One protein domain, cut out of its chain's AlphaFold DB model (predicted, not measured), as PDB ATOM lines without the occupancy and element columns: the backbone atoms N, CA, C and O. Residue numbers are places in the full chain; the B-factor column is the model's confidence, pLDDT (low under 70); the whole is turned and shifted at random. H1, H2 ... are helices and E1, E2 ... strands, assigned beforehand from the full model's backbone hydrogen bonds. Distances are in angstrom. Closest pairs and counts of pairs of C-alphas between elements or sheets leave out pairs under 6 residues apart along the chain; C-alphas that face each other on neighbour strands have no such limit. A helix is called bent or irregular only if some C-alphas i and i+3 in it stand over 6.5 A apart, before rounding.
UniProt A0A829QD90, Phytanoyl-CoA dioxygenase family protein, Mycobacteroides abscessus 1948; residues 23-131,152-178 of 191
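What this domain is: This is residues 23 to 131 and 152 to 178 of the 191 residues of the protein "Phytanoyl-CoA dioxygenase family protein" of Mycobacteroides abscessus 1948 (UniProt A0A829QD90). A twisted sheet of four strands, E1 E2 E4 E3 in order, has H3 crossing over one face, while a cluster of three helices, H5 with H1 and H2 packed on it, stands by the edge strand E3. The short H4 lies near H3 and only grazes the sheet. The printed part has 136 residues, with H1 H2 H3 E1 H4 H5 E2 E3 E4 along the chain, and the class is mixed, helices and strands. E1 with E2 and E2 with E4 are antiparallel, whereas E4 and E3 meet only at a point. The whole is compact and rounded, with a radius of gyration of the C-alphas of 15.5 A and spans of 41 by 36 by 28 A.

Where its parts are: H1, residues 25 to 28, begins at C-alpha 25 (23.718, -1.135, -19.859) and is 5.9 A long. H2, residues 31 to 44, measures 20.0 A, and H3, residues 55 to 68, 20.5 A. H3 is irregular, but only just: C-alphas 64 and 67 are 6.7 A apart. E1, residues 82 to 85, is 10.3 A long; H4, residues 96 to 99, 5.4 A; H5, residues 102 to 111, 14.2 A. E2, residues 117 to 126, is the longest strand at 27.1 A and begins at C-alpha 117 (33.667, -1.442, -30.414). E3, residues 157 to 161, measures 12.9 A, and E4, residues 170 to 177, 23.0 A, ending at C-alpha 177 (34.952, 3.004, -33.153).

How they stand to each other: Inner strands E2 and E4 stand at 160 degrees, with N 124 and O 171 at 2.9 A. E1 and E2 stand at 146 degrees, with N 83 and O 125 at 2.8 A. C-alphas 173 and 160 of E4 and E3 face each other at 5.5 A. H3 is on the sheet at a height over the sheet of 9.8 A; it lies over E4 and only just over E2, with 3 C-alphas falling on E2, and runs across the strands at 89 degrees to E4 on the local plane. H5 only grazes the sheet with residues 104 to 111. It touches H1, the closest C-alphas being those of Gly 26 and Ala 106, 3.8 A apart. H2 touches H5 with residues 34 to 38 alone, at a steep tilt of 60 degrees, the same way; the closest C-alphas, of Ala 34 and Leu 107, are 5.6 A apart. In H2 every O i to N i+4 pair is within hydrogen-bond range, in H3 8 of 10 and in H5 4 of 6; H1 and H4 are too short for such a pair.

The domain as a whole: The C-alphas farthest apart, of Pro 23 and Gly 129, are 44.6 A apart. Residues 132 to 151 are not printed, and C-alphas 131 and 152 are 33.5 A apart across this cut. The link from H3 to E1, residues 69 to 81, is long. Mean pLDDT of the printed part is 80.5; residues 152 to 178, with E3 and E4, are under 70.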
ATOM      1  N   PRO A  23      21.554  -5.975 -25.409       76.38
ATOM      2  CA  PRO A  23      21.293  -4.602 -25.027       76.38
ATOM      3  C   PRO A  23      22.393  -4.098 -24.098       76.38
ATOM      4  O   PRO A  23      22.851  -4.832 -23.216       76.38
ATOM      5  N   SER A  24      22.861  -2.878 -24.345       86.31
ATOM      6  CA  SER A  24      23.901  -2.278 -23.518       86.31
ATOM      7  C   SER A  24      23.328  -1.934 -22.136       86.31
ATOM      8  O   SER A  24      22.110  -1.855 -21.952       86.31
ATOM      9  N   SER A  25      24.188  -1.663 -21.148       90.75
ATOM     10  CA  SER A  25      23.718  -1.135 -19.859       90.75
ATOM     11  C   SER A  25      23.043   0.243 -19.999       90.75
ATOM     12  O   SER A  25      22.333   0.678 -19.089       90.75
ATOM     13  N   GLY A  26      23.187   0.905 -21.154       91.62
ATOM     14  CA  GLY A  26      22.518   2.151 -21.510       91.62
ATOM     15  C   GLY A  26      20.997   2.070 -21.601       91.62
ATOM     16  O   GLY A  26      20.338   3.085 -21.387       91.62
ATOM     17  N   ASP A  27      20.426   0.880 -21.792       92.38
ATOM     18  CA  ASP A  27      18.969   0.676 -21.770       92.38
ATOM     19  C   ASP A  27      18.341   0.969 -20.395       92.38
ATOM     20  O   ASP A  27      17.134   1.185 -20.290       92.38
ATOM     21  N   SER A  28      19.150   1.002 -19.331       95.00
ATOM     22  CA  SER A  28      18.699   1.382 -17.986       95.00
ATOM     23  C   SER A  28      18.539   2.895 -17.784       95.00
ATOM     24  O   SER A  28      17.988   3.323 -16.768       95.00
ATOM     25  N   VAL A  29      19.023   3.715 -18.721       96.81
ATOM     26  CA  VAL A  29      19.009   5.180 -18.622       96.81
ATOM     27  C   VAL A  29      17.695   5.724 -19.169       96.81
ATOM     28  O   VAL A  29      17.247   5.319 -20.238       96.81
ATOM     29  N   ASP A  30      17.104   6.695 -18.463       97.25
ATOM     30  CA  ASP A  30      15.912   7.405 -18.934       97.25
ATOM     31  C   ASP A  30      16.141   7.947 -20.363       97.25
ATOM     32  O   ASP A  30      17.072   8.739 -20.579       97.25
ATOM     33  N   PRO A  31      15.308   7.553 -21.346       96.62
ATOM     34  CA  PRO A  31      15.442   8.016 -22.718       96.62
ATOM     35  C   PRO A  31      15.500   9.538 -22.857       96.62
ATOM     36  O   PRO A  31      16.266  10.026 -23.687       96.62
ATOM     37  N   ALA A  32      14.771  10.286 -22.023       97.50
ATOM     38  CA  ALA A  32      14.765  11.745 -22.063       97.50
ATOM     39  C   ALA A  32      16.135  12.347 -21.708       97.50
ATOM     40  O   ALA A  32      16.544  13.349 -22.296       97.50
ATOM     41  N   VAL A  33      16.872  11.718 -20.784       96.25
ATOM     42  CA  VAL A  33      18.230  12.140 -20.407       96.25
ATOM     43  C   VAL A  33      19.196  11.907 -21.565       96.25
ATOM     44  O   VAL A  33      19.928  12.814 -21.957       96.25
ATOM     45  N   ALA A  34      19.169  10.712 -22.154       95.44
ATOM     46  CA  ALA A  34      20.057  10.372 -23.262       95.44
ATOM     47  C   ALA A  34      19.751  11.180 -24.540       95.44
ATOM     48  O   ALA A  34      20.669  11.551 -25.275       95.44
ATOM     49  N   ASP A  35      18.481  11.512 -24.789       96.50
ATOM     50  CA  ASP A  35      18.075  12.380 -25.899       96.50
ATOM     51  C   ASP A  35      18.535  13.832 -25.689       96.50
ATOM     52  O   ASP A  35      18.975  14.482 -26.643       96.50
ATOM     53  N   ALA A  36      18.505  14.332 -24.449       96.62
ATOM     54  CA  ALA A  36      19.052  15.644 -24.106       96.62
ATOM     55  C   ALA A  36      20.579  15.696 -24.300       96.62
ATOM     56  O   ALA A  36      21.086  16.634 -24.925       96.62
ATOM     57  N   ASP A  37      21.301  14.665 -23.848       95.25
ATOM     58  CA  ASP A  37      22.753  14.540 -24.048       95.25
ATOM     59  C   ASP A  37      23.107  14.511 -25.552       95.25
ATOM     60  O   ASP A  37      24.031  15.200 -26.000       95.25
ATOM     61  N   LEU A  38      22.328  13.782 -26.363       94.50
ATOM     62  CA  LEU A  38      22.494  13.738 -27.820       94.50
ATOM     63  C   LEU A  38      22.212  15.094 -28.482       94.50
ATOM     64  O   LEU A  38      22.917  15.481 -29.420       94.50
ATOM     65  N   ALA A  39      21.186  15.816 -28.027       95.00
ATOM     66  CA  ALA A  39      20.860  17.139 -28.549       95.00
ATOM     67  C   ALA A  39      21.999  18.140 -28.295       95.00
ATOM     68  O   ALA A  39      22.368  18.885 -29.207       95.00
ATOM     69  N   MET A  40      22.606  18.110 -27.103       93.88
ATOM     70  CA  MET A  40      23.792  18.914 -26.782       93.88
ATOM     71  C   MET A  40      24.974  18.552 -27.681       93.88
ATOM     72  O   MET A  40      25.553  19.439 -28.309       93.88
ATOM     73  N   LEU A  41      25.268  17.255 -27.826       91.56
ATOM     74  CA  LEU A  41      26.349  16.780 -28.690       91.56
ATOM     75  C   LEU A  41      26.175  17.255 -30.141       91.56
ATOM     76  O   LEU A  41      27.140  17.688 -30.766       91.56
ATOM     77  N   ARG A  42      24.950  17.205 -30.678       90.19
ATOM     78  CA  ARG A  42      24.649  17.667 -32.044       90.19
ATOM     79  C   ARG A  42      24.780  19.180 -32.208       90.19
ATOM     80  O   ARG A  42      25.173  19.622 -33.284       90.19
ATOM     81  N   ARG A  43      24.432  19.957 -31.179       92.75
ATOM     82  CA  ARG A  43      24.511  21.424 -31.206       92.75
ATOM     83  C   ARG A  43      25.952  21.916 -31.080       92.75
ATOM     84  O   ARG A  43      26.368  22.767 -31.860       92.75
ATOM     85  N   ASP A  44      26.692  21.375 -30.115       89.12
ATOM     86  CA  ASP A  44      27.973  21.941 -29.674       89.12
ATOM     87  C   ASP A  44      29.188  21.137 -30.158       89.12
ATOM     88  O   ASP A  44      30.324  21.597 -30.051       89.12
ATOM     89  N   GLY A  45      28.976  19.922 -30.673       87.56
ATOM     90  CA  GLY A  45      30.047  18.986 -31.023       87.56
ATOM     91  C   GLY A  45      30.682  18.286 -29.816       87.56
ATOM     92  O   GLY A  45      31.615  17.503 -29.987       87.56
ATOM     93  N   TYR A  46      30.185  18.543 -28.600       88.19
ATOM     94  CA  TYR A  46      30.590  17.881 -27.361       88.19
ATOM     95  C   TYR A  46      29.438  17.853 -26.345       88.19
ATOM     96  O   TYR A  46      28.478  18.611 -26.449       88.19
ATOM     97  N   VAL A  47      29.554  16.989 -25.336       92.00
ATOM     98  CA  VAL A  47      28.666  16.959 -24.165       92.00
ATOM     99  C   VAL A  47      29.500  16.725 -22.906       92.00
ATOM    100  O   VAL A  47      30.485  15.987 -22.938       92.00
ATOM    101  N   ILE A  48      29.132  17.382 -21.804       92.06
ATOM    102  CA  ILE A  48      29.745  17.185 -20.485       92.06
ATOM    103  C   ILE A  48      28.731  16.447 -19.620       92.06
ATOM    104  O   ILE A  48      27.636  16.956 -19.393       92.06
ATOM    105  N   LEU A  49      29.111  15.273 -19.119       92.31
ATOM    106  CA  LEU A  49      28.297  14.487 -18.198       92.31
ATOM    107  C   LEU A  49      28.797  14.760 -16.768       92.31
ATOM    108  O   LEU A  49      29.839  14.215 -16.391       92.31
ATOM    109  N   PRO A  50      28.147  15.653 -15.997       89.94
ATOM    110  CA  PRO A  50      28.565  15.930 -14.628       89.94
ATOM    111  C   PRO A  50      28.387  14.686 -13.759       89.94
ATOM    112  O   PRO A  50      27.465  13.903 -13.993       89.94
ATOM    113  N   ASP A  51      29.284  14.529 -12.784       91.06
ATOM    114  CA  ASP A  51      29.210  13.506 -11.734       91.06
ATOM    115  C   ASP A  51      29.026  12.078 -12.274       91.06
ATOM    116  O   ASP A  51      28.358  11.241 -11.677       91.06
ATOM    117  N   LEU A  52      29.623  11.805 -13.442       92.50
ATOM    118  CA  LEU A  52      29.558  10.496 -14.092       92.50
ATOM    119  C   LEU A  52      30.256   9.403 -13.272       92.50
ATOM    120  O   LEU A  52      29.891   8.240 -13.356       92.50
ATOM    121  N   LEU A  53      31.282   9.777 -12.510       92.75
ATOM    122  CA  LEU A  53      32.008   8.895 -11.604       92.75
ATOM    123  C   LEU A  53      31.897   9.464 -10.194       92.75
ATOM    124  O   LEU A  53      31.978  10.681 -10.003       92.75
ATOM    125  N   THR A  54      31.734   8.582  -9.217       93.62
ATOM    126  CA  THR A  54      31.710   8.939  -7.799       93.62
ATOM    127  C   THR A  54      33.111   9.304  -7.302       93.62
ATOM    128  O   THR A  54      34.119   9.015  -7.950       93.62
ATOM    129  N   ALA A  55      33.198   9.935  -6.130       93.44
ATOM    130  CA  ALA A  55      34.490  10.248  -5.518       93.44
ATOM    131  C   ALA A  55      35.333   8.984  -5.271       93.44
ATOM    132  O   ALA A  55      36.532   8.992  -5.549       93.44
ATOM    133  N   ASP A  56      34.698   7.897  -4.831       95.38
ATOM    134  CA  ASP A  56      35.365   6.618  -4.578       95.38
ATOM    135  C   ASP A  56      35.876   5.987  -5.879       95.38
ATOM    136  O   ASP A  56      37.017   5.527  -5.927       95.38
ATOM    137  N   ASP A  57      35.094   6.061  -6.968       92.69
ATOM    138  CA  ASP A  57      35.551   5.619  -8.293       92.69
ATOM    139  C   ASP A  57      36.826   6.360  -8.708       92.69
ATOM    140  O   ASP A  57      37.787   5.759  -9.190       92.69
ATOM    141  N   LEU A  58      36.845   7.683  -8.519       92.94
ATOM    142  CA  LEU A  58      37.984   8.522  -8.885       92.94
ATOM    143  C   LEU A  58      39.233   8.201  -8.058       92.94
ATOM    144  O   LEU A  58      40.338   8.245  -8.606       92.94
ATOM    145  N   ILE A  59      39.072   7.886  -6.770       93.94
ATOM    146  CA  ILE A  59      40.170   7.458  -5.893       93.94
ATOM    147  C   ILE A  59      40.721   6.113  -6.371       93.94
ATOM    148  O   ILE A  59      41.914   6.021  -6.652       93.94
ATOM    149  N   GLU A  60      39.858   5.112  -6.562       95.44
ATOM    150  CA  GLU A  60      40.255   3.768  -7.003       95.44
ATOM    151  C   GLU A  60      40.989   3.808  -8.352       95.44
ATOM    152  O   GLU A  60      42.063   3.220  -8.520       95.44
ATOM    153  N   ILE A  61      40.444   4.553  -9.319       94.69
ATOM    154  CA  ILE A  61      41.066   4.731 -10.632       94.69
ATOM    155  C   ILE A  61      42.433   5.394 -10.485       94.69
ATOM    156  O   ILE A  61      43.396   4.940 -11.104       94.69
ATOM    157  N   ARG A  62      42.543   6.451  -9.674       93.50
ATOM    158  CA  ARG A  62      43.812   7.155  -9.457       93.50
ATOM    159  C   ARG A  62      44.864   6.225  -8.863       93.50
ATOM    160  O   ARG A  62      45.968   6.167  -9.399       93.50
ATOM    161  N   GLU A  63      44.532   5.496  -7.805       95.81
ATOM    162  CA  GLU A  63      45.454   4.570  -7.140       95.81
ATOM    163  C   GLU A  63      45.939   3.466  -8.084       95.81
ATOM    164  O   GLU A  63      47.128   3.150  -8.104       95.81
ATOM    165  N   ALA A  64      45.053   2.932  -8.928       95.50
ATOM    166  CA  ALA A  64      45.412   1.899  -9.897       95.50
ATOM    167  C   ALA A  64      46.255   2.426 -11.074       95.50
ATOM    168  O   ALA A  64      47.041   1.684 -11.663       95.50
ATOM    169  N   VAL A  65      46.067   3.691 -11.453       93.88
ATOM    170  CA  VAL A  65      46.666   4.285 -12.655       93.88
ATOM    171  C   VAL A  65      47.999   4.969 -12.377       93.88
ATOM    172  O   VAL A  65      48.882   4.907 -13.229       93.88
ATOM    173  N   VAL A  66      48.167   5.614 -11.219       94.50
ATOM    174  CA  VAL A  66      49.390   6.367 -10.885       94.50
ATOM    175  C   VAL A  66      50.666   5.526 -11.026       94.50
ATOM    176  O   VAL A  66      51.602   6.009 -11.663       94.50
ATOM    177  N   PRO A  67      50.725   4.264 -10.554       95.50
ATOM    178  CA  PRO A  67      51.905   3.417 -10.738       95.50
ATOM    179  C   PRO A  67      52.227   3.087 -12.204       95.50
ATOM    180  O   PRO A  67      53.344   2.678 -12.504       95.50
ATOM    181  N   LEU A  68      51.262   3.245 -13.118       94.12
ATOM    182  CA  LEU A  68      51.415   2.973 -14.550       94.12
ATOM    183  C   LEU A  68      51.922   4.193 -15.342       94.12
ATOM    184  O   LEU A  68      52.126   4.084 -16.549       94.12
ATOM    185  N   LEU A  69      52.067   5.358 -14.701       92.44
ATOM    186  CA  LEU A  69      52.510   6.607 -15.325       92.44
ATOM    187  C   LEU A  69      54.038   6.740 -15.252       92.44
ATOM    188  O   LEU A  69      54.570   7.556 -14.502       92.44
ATOM    189  N   ASP A  70      54.748   5.934 -16.033       88.94
ATOM    190  CA  ASP A  70      56.217   5.876 -16.059       88.94
ATOM    191  C   ASP A  70      56.832   6.526 -17.313       88.94
ATOM    192  O   ASP A  70      57.904   7.135 -17.248       88.94
ATOM    193  N   LEU A  71      56.143   6.447 -18.451       88.94
ATOM    194  CA  LEU A  71      56.641   6.906 -19.747       88.94
ATOM    195  C   LEU A  71      56.083   8.272 -20.157       88.94
ATOM    196  O   LEU A  71      54.891   8.551 -20.017       88.94
ATOM    197  N   HIS A  72      56.957   9.093 -20.741       90.12
ATOM    198  CA  HIS A  72      56.635  10.409 -21.293       90.12
ATOM    199  C   HIS A  72      56.403  10.364 -22.810       90.12
ATOM    200  O   HIS A  72      56.845   9.442 -23.502       90.12
ATOM    201  N   GLY A  73      55.717  11.380 -23.337       85.75
ATOM    202  CA  GLY A  73      55.431  11.518 -24.756       85.75
ATOM    203  C   GLY A  73      56.691  11.687 -25.605       85.75
ATOM    204  O   GLY A  73      57.685  12.310 -25.224       85.75
ATOM    205  N   ARG A  74      56.635  11.116 -26.807       86.44
ATOM    206  CA  ARG A  74      57.798  10.951 -27.694       86.44
ATOM    207  C   ARG A  74      58.050  12.157 -28.595       86.44
ATOM    208  O   ARG A  74      59.090  12.250 -29.239       86.44
ATOM    209  N   ASN A  75      57.075  13.050 -28.704       84.75
ATOM    210  CA  ASN A  75      57.087  14.167 -29.638       84.75
ATOM    211  C   ASN A  75      56.239  15.329 -29.108       84.75
ATOM    212  O   ASN A  75      55.497  15.191 -28.137       84.75
ATOM    213  N   ARG A  76      56.296  16.467 -29.807       81.00
ATOM    214  CA  ARG A  76      55.562  17.689 -29.453       81.00
ATOM    215  C   ARG A  76      54.042  17.510 -29.372       81.00
ATOM    216  O   ARG A  76      53.390  18.255 -28.652       81.00
ATOM    217  N   PHE A  77      53.464  16.575 -30.127       80.81
ATOM    218  CA  PHE A  77      52.027  16.312 -30.063       80.81
ATOM    219  C   PHE A  77      51.664  15.494 -28.821       80.81
ATOM    220  O   PHE A  77      50.690  15.806 -28.142       80.81
ATOM    221  N   GLU A  78      52.445  14.462 -28.505       80.75
ATOM    222  CA  GLU A  78      52.240  13.656 -27.301       80.75
ATOM    223  C   GLU A  78      52.546  14.427 -26.016       80.75
ATOM    224  O   GLU A  78      51.855  14.181 -25.031       80.75
ATOM    225  N   GLY A  79      53.508  15.355 -26.073       85.12
ATOM    226  CA  GLY A  79      53.996  16.180 -24.968       85.12
ATOM    227  C   GLY A  79      55.195  15.537 -24.266       85.12
ATOM    228  O   GLY A  79      55.085  14.434 -23.737       85.12
ATOM    229  N   HIS A  80      56.349  16.210 -24.246       88.75
ATOM    230  CA  HIS A  80      57.581  15.664 -23.647       88.75
ATOM    231  C   HIS A  80      57.523  15.551 -22.116       88.75
ATOM    232  O   HIS A  80      58.279  14.791 -21.519       88.75
ATOM    233  N   THR A  81      56.613  16.288 -21.490       89.25
ATOM    234  CA  THR A  81      56.298  16.256 -20.054       89.25
ATOM    235  C   THR A  81      54.898  15.681 -19.801       89.25
ATOM    236  O   THR A  81      54.359  15.777 -18.706       89.25
ATOM    237  N   THR A  82      54.291  15.051 -20.806       88.94
ATOM    238  CA  THR A  82      53.005  14.365 -20.684       88.94
ATOM    239  C   THR A  82      53.240  12.873 -20.560       88.94
ATOM    240  O   THR A  82      53.949  12.290 -21.375       88.94
ATOM    241  N   GLN A  83      52.607  12.238 -19.581       91.56
ATOM    242  CA  GLN A  83      52.643  10.792 -19.404       91.56
ATOM    243  C   GLN A  83      51.376  10.153 -19.962       91.56
ATOM    244  O   GLN A  83      50.275  10.706 -19.845       91.56
ATOM    245  N   ARG A  84      51.523   8.987 -20.596       90.81
ATOM    246  CA  ARG A  84      50.414   8.307 -21.276       90.81
ATOM    247  C   ARG A  84      50.422   6.814 -21.013       90.81
ATOM    248  O   ARG A  84      51.418   6.138 -21.241       90.81
ATOM    249  N   VAL A  85      49.255   6.291 -20.651       90.31
ATOM    250  CA  VAL A  85      49.022   4.850 -20.540       90.31
ATOM    251  C   VAL A  85      48.076   4.430 -21.651       90.31
ATOM    252  O   VAL A  85      46.901   4.789 -21.640       90.31
ATOM    253  N   TYR A  86      48.588   3.655 -22.603       90.06
ATOM    254  CA  TYR A  86      47.782   2.978 -23.622       90.06
ATOM    255  C   TYR A  86      47.319   1.603 -23.137       90.06
ATOM    256  O   TYR A  86      47.900   1.049 -22.196       90.06
ATOM    257  N   SER A  87      46.305   1.046 -23.804       89.50
ATOM    258  CA  SER A  87      45.768  -0.299 -23.542       89.50
ATOM    259  C   SER A  87      45.435  -0.522 -22.065       89.50
ATOM    260  O   SER A  87      45.798  -1.540 -21.479       89.50
ATOM    261  N   VAL A  88      44.770   0.460 -21.448       91.12
ATOM    262  CA  VAL A  88      44.510   0.501 -19.998       91.12
ATOM    263  C   VAL A  88      43.750  -0.739 -19.521       91.12
ATOM    264  O   VAL A  88      44.078  -1.276 -18.468       91.12
ATOM    265  N   LEU A  89      42.826  -1.255 -20.337       90.50
ATOM    266  CA  LEU A  89      42.048  -2.464 -20.032       90.50
ATOM    267  C   LEU A  89      42.897  -3.740 -19.895       90.50
ATOM    268  O   LEU A  89      42.456  -4.698 -19.266       90.50
ATOM    269  N   ASN A  90      44.119  -3.759 -20.443       93.81
ATOM    270  CA  ASN A  90      45.061  -4.873 -20.263       93.81
ATOM    271  C   ASN A  90      45.881  -4.745 -18.970       93.81
ATOM    272  O   ASN A  90      46.582  -5.681 -18.600       93.81
ATOM    273  N   LYS A  91      45.848  -3.575 -18.323       93.69
ATOM    274  CA  LYS A  91      46.716  -3.225 -17.189       93.69
ATOM    275  C   LYS A  91      45.949  -3.121 -15.877       93.69
ATOM    276  O   LYS A  91      46.503  -3.423 -14.830       93.69
ATOM    277  N   THR A  92      44.691  -2.690 -15.925       95.12
ATOM    278  CA  THR A  92      43.837  -2.563 -14.743       95.12
ATOM    279  C   THR A  92      42.362  -2.681 -15.110       95.12
ATOM    280  O   THR A  92      41.945  -2.261 -16.189       95.12
ATOM    281  N   ARG A  93      41.572  -3.231 -14.182       95.00
ATOM    282  CA  ARG A  93      40.106  -3.318 -14.272       95.00
ATOM    283  C   ARG A  93      39.401  -2.098 -13.670       95.00
ATOM    284  O   ARG A  93      38.219  -1.891 -13.926       95.00
ATOM    285  N   ALA A  94      40.122  -1.245 -12.932       93.81
ATOM    286  CA  ALA A  94      39.556  -0.050 -12.293       93.81
ATOM    287  C   ALA A  94      38.882   0.897 -13.308       93.81
ATOM    288  O   ALA A  94      37.916   1.585 -12.992       93.81
ATOM    289  N   CYS A  95      39.355   0.892 -14.559       92.81
ATOM    290  CA  CYS A  95      38.832   1.745 -15.623       92.81
ATOM    291  C   CYS A  95      37.728   1.092 -16.474       92.81
ATOM    292  O   CYS A  95      37.199   1.760 -17.362       92.81
ATOM    293  N   ASP A  96      37.356  -0.172 -16.240       92.44
ATOM    294  CA  ASP A  96      36.327  -0.857 -17.044       92.44
ATOM    295  C   ASP A  96      34.989  -0.122 -17.000       92.44
ATOM    296  O   ASP A  96      34.339   0.062 -18.028       92.44
ATOM    297  N   ARG A  97      34.616   0.349 -15.801       90.25
ATOM    298  CA  ARG A  97      33.345   1.038 -15.546       90.25
ATOM    299  C   ARG A  97      33.156   2.272 -16.413       90.25
ATOM    300  O   ARG A  97      32.031   2.670 -16.656       90.25
ATOM    301  N   ILE A  98      34.247   2.868 -16.892       90.50
ATOM    302  CA  ILE A  98      34.221   4.029 -17.782       90.50
ATOM    303  C   ILE A  98      33.772   3.615 -19.184       90.50
ATOM    304  O   ILE A  98      32.977   4.315 -19.808       90.50
ATOM    305  N   ALA A  99      34.289   2.489 -19.680       89.00
ATOM    306  CA  ALA A  99      33.939   1.966 -20.995       89.00
ATOM    307  C   ALA A  99      32.515   1.387 -21.027       89.00
ATOM    308  O   ALA A  99      31.864   1.457 -22.065       89.00
ATOM    309  N   ASP A 100      32.043   0.860 -19.895       90.00
ATOM    310  CA  ASP A 100      30.733   0.209 -19.753       90.00
ATOM    311  C   ASP A 100      29.697   1.069 -18.996       90.00
ATOM    312  O   ASP A 100      28.684   0.572 -18.501       90.00
ATOM    313  N   HIS A 101      29.943   2.378 -18.860       94.38
ATOM    314  CA  HIS A 101      29.071   3.241 -18.064       94.38
ATOM    315  C   HIS A 101      27.684   3.396 -18.732       94.38
ATOM    316  O   HIS A 101      27.626   3.874 -19.871       94.38
ATOM    317  N   PRO A 102      26.554   3.148 -18.033       95.56
ATOM    318  CA  PRO A 102      25.208   3.197 -18.618       95.56
ATOM    319  C   PRO A 102      24.910   4.484 -19.390       95.56
ATOM    320  O   PRO A 102      24.534   4.453 -20.557       95.56
ATOM    321  N   ARG A 103      25.161   5.652 -18.784       94.88
ATOM    322  CA  ARG A 103      24.924   6.953 -19.439       94.88
ATOM    323  C   ARG A 103      25.776   7.180 -20.694       94.88
ATOM    324  O   ARG A 103      25.343   7.870 -21.609       94.88
ATOM    325  N   VAL A 104      26.967   6.584 -20.748       93.88
ATOM    326  CA  VAL A 104      27.845   6.651 -21.921       93.88
ATOM    327  C   VAL A 104      27.281   5.781 -23.028       93.88
ATOM    328  O   VAL A 104      27.053   6.273 -24.130       93.88
ATOM    329  N   LEU A 105      26.985   4.520 -22.721       93.81
ATOM    330  CA  LEU A 105      26.436   3.579 -23.691       93.81
ATOM    331  C   LEU A 105      25.073   4.038 -24.224       93.81
ATOM    332  O   LEU A 105      24.860   3.988 -25.429       93.81
ATOM    333  N   ALA A 106      24.214   4.632 -23.390       94.62
ATOM    334  CA  ALA A 106      22.927   5.190 -23.821       94.62
ATOM    335  C   ALA A 106      23.068   6.285 -24.898       94.62
ATOM    336  O   ALA A 106      22.229   6.392 -25.801       94.62
ATOM    337  N   LEU A 107      24.126   7.101 -24.814       93.19
ATOM    338  CA  LEU A 107      24.461   8.104 -25.825       93.19
ATOM    339  C   LEU A 107      25.053   7.452 -27.083       93.19
ATOM    340  O   LEU A 107      24.690   7.820 -28.202       93.19
ATOM    341  N   LEU A 108      25.948   6.477 -26.912       91.19
ATOM    342  CA  LEU A 108      26.593   5.766 -28.018       91.19
ATOM    343  C   LEU A 108      25.601   4.928 -28.836       91.19
ATOM    344  O   LEU A 108      25.673   4.951 -30.065       91.19
ATOM    345  N   ASP A 109      24.631   4.284 -28.189       89.62
ATOM    346  CA  ASP A 109      23.566   3.498 -28.826       89.62
ATOM    347  C   ASP A 109      22.694   4.349 -29.757       89.62
ATOM    348  O   ASP A 109      22.213   3.872 -30.784       89.62
ATOM    349  N   ARG A 110      22.538   5.642 -29.449       89.06
ATOM    350  CA  ARG A 110      21.855   6.611 -30.320       89.06
ATOM    351  C   ARG A 110      22.756   7.150 -31.427       89.06
ATOM    352  O   ARG A 110      22.275   7.548 -32.492       89.06
ATOM    353  N   LEU A 111      24.060   7.229 -31.166       87.31
ATOM    354  CA  LEU A 111      25.026   7.843 -32.071       87.31
ATOM    355  C   LEU A 111      25.539   6.881 -33.141       87.31
ATOM    356  O   LEU A 111      25.822   7.334 -34.254       87.31
ATOM    357  N   PHE A 112      25.656   5.590 -32.837       83.19
ATOM    358  CA  PHE A 112      26.291   4.583 -33.686       83.19
ATOM    359  C   PHE A 112      25.315   3.532 -34.219       83.19
ATOM    360  O   PHE A 112      24.119   3.563 -33.958       83.19
ATOM    361  N   LEU A 113      25.811   2.663 -35.108       77.31
ATOM    362  CA  LEU A 113      25.090   1.441 -35.461       77.31
ATOM    363  C   LEU A 113      25.319   0.411 -34.347       77.31
ATOM    364  O   LEU A 113      26.331   0.509 -33.645       77.31
ATOM    365  N   PRO A 114      24.434  -0.588 -34.211       74.69
ATOM    366  CA  PRO A 114      24.647  -1.690 -33.283       74.69
ATOM    367  C   PRO A 114      26.034  -2.332 -33.439       74.69
ATOM    368  O   PRO A 114      26.559  -2.428 -34.550       74.69
ATOM    369  N   ASN A 115      26.583  -2.837 -32.330       74.50
ATOM    370  CA  ASN A 115      27.886  -3.515 -32.255       74.50
ATOM    371  C   ASN A 115      29.113  -2.611 -32.505       74.50
ATOM    372  O   ASN A 115      30.098  -3.056 -33.099       74.50
ATOM    373  N   TYR A 116      29.078  -1.354 -32.051       81.94
ATOM    374  CA  TYR A 116      30.291  -0.536 -31.965       81.94
ATOM    375  C   TYR A 116      31.292  -1.147 -30.977       81.94
ATOM    376  O   TYR A 116      30.920  -1.820 -30.017       81.94
ATOM    377  N   LEU A 117      32.578  -0.913 -31.225       83.75
ATOM    378  CA  LEU A 117      33.667  -1.442 -30.414       83.75
ATOM    379  C   LEU A 117      34.448  -0.297 -29.778       83.75
ATOM    380  O   LEU A 117      34.557   0.798 -30.325       83.75
ATOM    381  N   LEU A 118      35.036  -0.552 -28.617       84.75
ATOM    382  CA  LEU A 118      35.997   0.373 -28.034       84.75
ATOM    383  C   LEU A 118      37.277   0.364 -28.878       84.75
ATOM    384  O   LEU A 118      37.851  -0.695 -29.124       84.75
ATOM    385  N   SER A 119      37.725   1.538 -29.320       82.81
ATOM    386  CA  SER A 119      38.928   1.670 -30.145       82.81
ATOM    387  C   SER A 119      40.169   1.866 -29.291       82.81
ATOM    388  O   SER A 119      41.200   1.238 -29.522       82.81
ATOM    389  N   MET A 120      40.056   2.720 -28.274       84.25
ATOM    390  CA  MET A 120      41.130   3.007 -27.342       84.25
ATOM    391  C   MET A 120      40.562   3.525 -26.025       84.25
ATOM    392  O   MET A 120      39.703   4.405 -26.001       84.25
ATOM    393  N   LEU A 121      41.112   3.022 -24.921       89.06
ATOM    394  CA  LEU A 121      41.012   3.646 -23.609       89.06
ATOM    395  C   LEU A 121      42.421   3.983 -23.146       89.06
ATOM    396  O   LEU A 121      43.288   3.104 -23.079       89.06
ATOM    397  N   GLN A 122      42.641   5.260 -22.854       90.38
ATOM    398  CA  GLN A 122      43.943   5.771 -22.459       90.38
ATOM    399  C   GLN A 122      43.849   6.724 -21.270       90.38
ATOM    400  O   GLN A 122      42.881   7.475 -21.120       90.38
ATOM    401  N   VAL A 123      44.910   6.727 -20.470       92.25
ATOM    402  CA  VAL A 123      45.150   7.755 -19.456       92.25
ATOM    403  C   VAL A 123      46.157   8.757 -19.999       92.25
ATOM    404  O   VAL A 123      47.151   8.366 -20.614       92.25
ATOM    405  N   ILE A 124      45.906  10.041 -19.755       91.12
ATOM    406  CA  ILE A 124      46.825  11.136 -20.054       91.12
ATOM    407  C   ILE A 124      47.011  11.967 -18.783       91.12
ATOM    408  O   ILE A 124      46.044  12.536 -18.270       91.12
ATOM    409  N   ASN A 125      48.251  12.070 -18.317       92.88
ATOM    410  CA  ASN A 125      48.657  12.954 -17.231       92.88
ATOM    411  C   ASN A 125      49.562  14.056 -17.795       92.88
ATOM    412  O   ASN A 125      50.628  13.760 -18.332       92.88
ATOM    413  N   ILE A 126      49.135  15.313 -17.706       89.06
ATOM    414  CA  ILE A 126      49.890  16.466 -18.215       89.06
ATOM    415  C   ILE A 126      50.611  17.113 -17.032       89.06
ATOM    416  O   ILE A 126      49.955  17.649 -16.137       89.06
ATOM    417  N   LEU A 127      51.945  17.062 -17.015       90.69
ATOM    418  CA  LEU A 127      52.734  17.640 -15.926       90.69
ATOM    419  C   LEU A 127      52.917  19.162 -16.094       90.69
ATOM    420  O   LEU A 127      52.742  19.702 -17.194       90.69
ATOM    421  N   PRO A 128      53.277  19.883 -15.015       91.44
ATOM    422  CA  PRO A 128      53.552  21.314 -15.084       91.44
ATOM    423  C   PRO A 128      54.630  21.665 -16.119       91.44
ATOM    424  O   PRO A 128      55.663  21.009 -16.202       91.44
ATOM    425  N   GLY A 129      54.403  22.748 -16.868       89.00
ATOM    426  CA  GLY A 129      55.337  23.248 -17.883       89.00
ATOM    427  C   GLY A 129      55.126  22.692 -19.295       89.00
ATOM    428  O   GLY A 129      55.794  23.152 -20.224       89.00
ATOM    429  N   GLU A 130      54.185  21.763 -19.482       89.12
ATOM    430  CA  GLU A 130      53.845  21.242 -20.806       89.12
ATOM    431  C   GLU A 130      53.235  22.310 -21.728       89.12
ATOM    432  O   GLU A 130      52.556  23.246 -21.295       89.12
ATOM    433  N   GLN A 131      53.448  22.142 -23.032       87.31
ATOM    434  CA  GLN A 131      52.870  22.994 -24.063       87.31
ATOM    435  C   GLN A 131      51.464  22.537 -24.475       87.31
ATOM    436  O   GLN A 131      51.168  21.348 -24.579       87.31
ATOM    437  N   VAL A 152      29.755   8.552 -45.366       44.31
ATOM    438  CA  VAL A 152      30.773   8.094 -44.420       44.31
ATOM    439  C   VAL A 152      30.353   8.553 -43.027       44.31
ATOM    440  O   VAL A 152      30.461   9.729 -42.686       44.31
ATOM    441  N   ARG A 153      29.867   7.627 -42.191       48.47
ATOM    442  CA  ARG A 153      29.666   7.925 -40.766       48.47
ATOM    443  C   ARG A 153      31.055   8.137 -40.155       48.47
ATOM    444  O   ARG A 153      31.887   7.236 -40.286       48.47
ATOM    445  N   PRO A 154      31.352   9.299 -39.548       42.78
ATOM    446  CA  PRO A 154      32.668   9.527 -38.979       42.78
ATOM    447  C   PRO A 154      32.942   8.471 -37.895       42.78
ATOM    448  O   PRO A 154      32.046   8.156 -37.109       42.78
ATOM    449  N   PRO A 155      34.162   7.915 -37.840       44.53
ATOM    450  CA  PRO A 155      34.509   6.844 -36.909       44.53
ATOM    451  C   PRO A 155      34.590   7.290 -35.443       44.53
ATOM    452  O   PRO A 155      34.859   6.458 -34.582       44.53
ATOM    453  N   SER A 156      34.403   8.580 -35.148       44.44
ATOM    454  CA  SER A 156      34.659   9.152 -33.830       44.44
ATOM    455  C   SER A 156      33.454   9.925 -33.294       44.44
ATOM    456  O   SER A 156      32.993  10.911 -33.863       44.44
ATOM    457  N   GLY A 157      32.950   9.453 -32.160       39.66
ATOM    458  CA  GLY A 157      32.199  10.234 -31.193       39.66
ATOM    459  C   GLY A 157      33.134  10.412 -30.007       39.66
ATOM    460  O   GLY A 157      33.650   9.427 -29.479       39.66
ATOM    461  N   ARG A 158      33.433  11.657 -29.637       42.25
ATOM    462  CA  ARG A 158      34.331  11.943 -28.519       42.25
ATOM    463  C   ARG A 158      33.515  12.039 -27.239       42.25
ATOM    464  O   ARG A 158      32.754  12.987 -27.071       42.25
ATOM    465  N   LEU A 159      33.750  11.116 -26.310       37.06
ATOM    466  CA  LEU A 159      33.375  11.304 -24.917       37.06
ATOM    467  C   LEU A 159      34.641  11.574 -24.101       37.06
ATOM    468  O   LEU A 159      35.538  10.741 -24.006       37.06
ATOM    469  N   THR A 160      34.735  12.769 -23.525       38.38
ATOM    470  CA  THR A 160      35.793  13.104 -22.563       38.38
ATOM    471  C   THR A 160      35.171  13.179 -21.178       38.38
ATOM    472  O   THR A 160      34.292  14.004 -20.946       38.38
ATOM    473  N   ILE A 161      35.634  12.326 -20.266       37.69
ATOM    474  CA  ILE A 161      35.215  12.327 -18.864       37.69
ATOM    475  C   ILE A 161      36.323  13.037 -18.094       37.69
ATOM    476  O   ILE A 161      37.431  12.522 -17.963       37.69
ATOM    477  N   SER A 162      36.046  14.264 -17.655       31.91
ATOM    478  CA  SER A 162      36.977  15.052 -16.850       31.91
ATOM    479  C   SER A 162      36.418  15.176 -15.435       31.91
ATOM    480  O   SER A 162      35.372  15.810 -15.281       31.91
ATOM    481  N   PRO A 163      37.082  14.638 -14.397       31.25
ATOM    482  CA  PRO A 163      36.730  14.995 -13.031       31.25
ATOM    483  C   PRO A 163      37.001  16.492 -12.836       31.25
ATOM    484  O   PRO A 163      38.061  16.994 -13.219       31.25
ATOM    485  N   ARG A 164      36.045  17.234 -12.269       30.70
ATOM    486  CA  ARG A 164      36.340  18.577 -11.754       30.70
ATOM    487  C   ARG A 164      37.047  18.411 -10.416       30.70
ATOM    488  O   ARG A 164      36.389  18.322  -9.388       30.70
ATOM    489  N   THR A 165      38.373  18.404 -10.415       32.75
ATOM    490  CA  THR A 165      39.155  18.601  -9.187       32.75
ATOM    491  C   THR A 165      40.302  19.565  -9.450       32.75
ATOM    492  O   THR A 165      40.895  19.552 -10.523       32.75
ATOM    493  N   THR A 166      40.609  20.403  -8.462       32.06
ATOM    494  CA  THR A 166      41.622  21.476  -8.462       32.06
ATOM    495  C   THR A 166      43.077  20.982  -8.382       32.06
ATOM    496  O   THR A 166      43.973  21.757  -8.067       32.06
ATOM    497  N   GLU A 167      43.322  19.705  -8.666       34.91
ATOM    498  CA  GLU A 167      44.636  19.046  -8.671       34.91
ATOM    499  C   GLU A 167      45.001  18.610 -10.100       34.91
ATOM    500  O   GLU A 167      44.082  18.478 -10.915       34.91
ATOM    501  N   PRO A 168      46.295  18.424 -10.458       39.06
ATOM    502  CA  PRO A 168      46.702  18.245 -11.855       39.06
ATOM    503  C   PRO A 168      45.866  17.149 -12.541       39.06
ATOM    504  O   PRO A 168      45.717  16.051 -11.988       39.06
ATOM    505  N   PRO A 169      45.253  17.442 -13.706       48.28
ATOM    506  CA  PRO A 169      44.210  16.592 -14.249       48.28
ATOM    507  C   PRO A 169      44.827  15.341 -14.873       48.28
ATOM    508  O   PRO A 169      45.352  15.370 -15.987       48.28
ATOM    509  N   ILE A 170      44.695  14.209 -14.181       44.72
ATOM    510  CA  ILE A 170      44.713  12.909 -14.847       44.72
ATOM    511  C   ILE A 170      43.406  12.833 -15.637       44.72
ATOM    512  O   ILE A 170      42.321  12.726 -15.064       44.72
ATOM    513  N   SER A 171      43.507  12.945 -16.958       51.56
ATOM    514  CA  SER A 171      42.361  12.841 -17.860       51.56
ATOM    515  C   SER A 171      42.280  11.431 -18.438       51.56
ATOM    516  O   SER A 171      43.275  10.883 -18.923       51.56
ATOM    517  N   LEU A 172      41.085  10.842 -18.403       41.59
ATOM    518  CA  LEU A 172      40.784   9.619 -19.141       41.59
ATOM    519  C   LEU A 172      40.090   9.971 -20.449       41.59
ATOM    520  O   LEU A 172      39.126  10.741 -20.486       41.59
ATOM    521  N   ARG A 173      40.585   9.385 -21.539       49.84
ATOM    522  CA  ARG A 173      39.930   9.452 -22.845       49.84
ATOM    523  C   ARG A 173      39.539   8.051 -23.284       49.84
ATOM    524  O   ARG A 173      40.394   7.170 -23.385       49.84
ATOM    525  N   ALA A 174      38.254   7.885 -23.573       39.53
ATOM    526  CA  ALA A 174      37.714   6.740 -24.282       39.53
ATOM    527  C   ALA A 174      37.347   7.186 -25.702       39.53
ATOM    528  O   ALA A 174      36.653   8.186 -25.887       39.53
ATOM    529  N   ALA A 175      37.820   6.451 -26.700       41.00
ATOM    530  CA  ALA A 175      37.360   6.566 -28.074       41.00
ATOM    531  C   ALA A 175      36.711   5.235 -28.463       41.00
ATOM    532  O   ALA A 175      37.295   4.165 -28.287       41.00
ATOM    533  N   THR A 176      35.486   5.295 -28.972       30.31
ATOM    534  CA  THR A 176      34.754   4.139 -29.500       30.31
ATOM    535  C   THR A 176      34.699   4.239 -31.017       30.31
ATOM    536  O   THR A 176      34.409   5.306 -31.554       30.31
ATOM    537  N   PHE A 177      34.982   3.134 -31.702       36.31
ATOM    538  CA  PHE A 177      34.952   3.004 -33.153       36.31
ATOM    539  C   PHE A 177      33.736   2.174 -33.574       36.31
ATOM    540  O   PHE A 177      33.557   1.032 -33.152       36.31
ATOM    541  N   GLY A 178      32.898   2.738 -34.441       30.75
ATOM    542  CA  GLY A 178      31.881   1.973 -35.160       30.75
ATOM    543  C   GLY A 178      32.503   1.334 -36.399       30.75
ATOM    544  O   GLY A 178      32.758   2.029 -37.379       30.75
TER     545      GLY A 178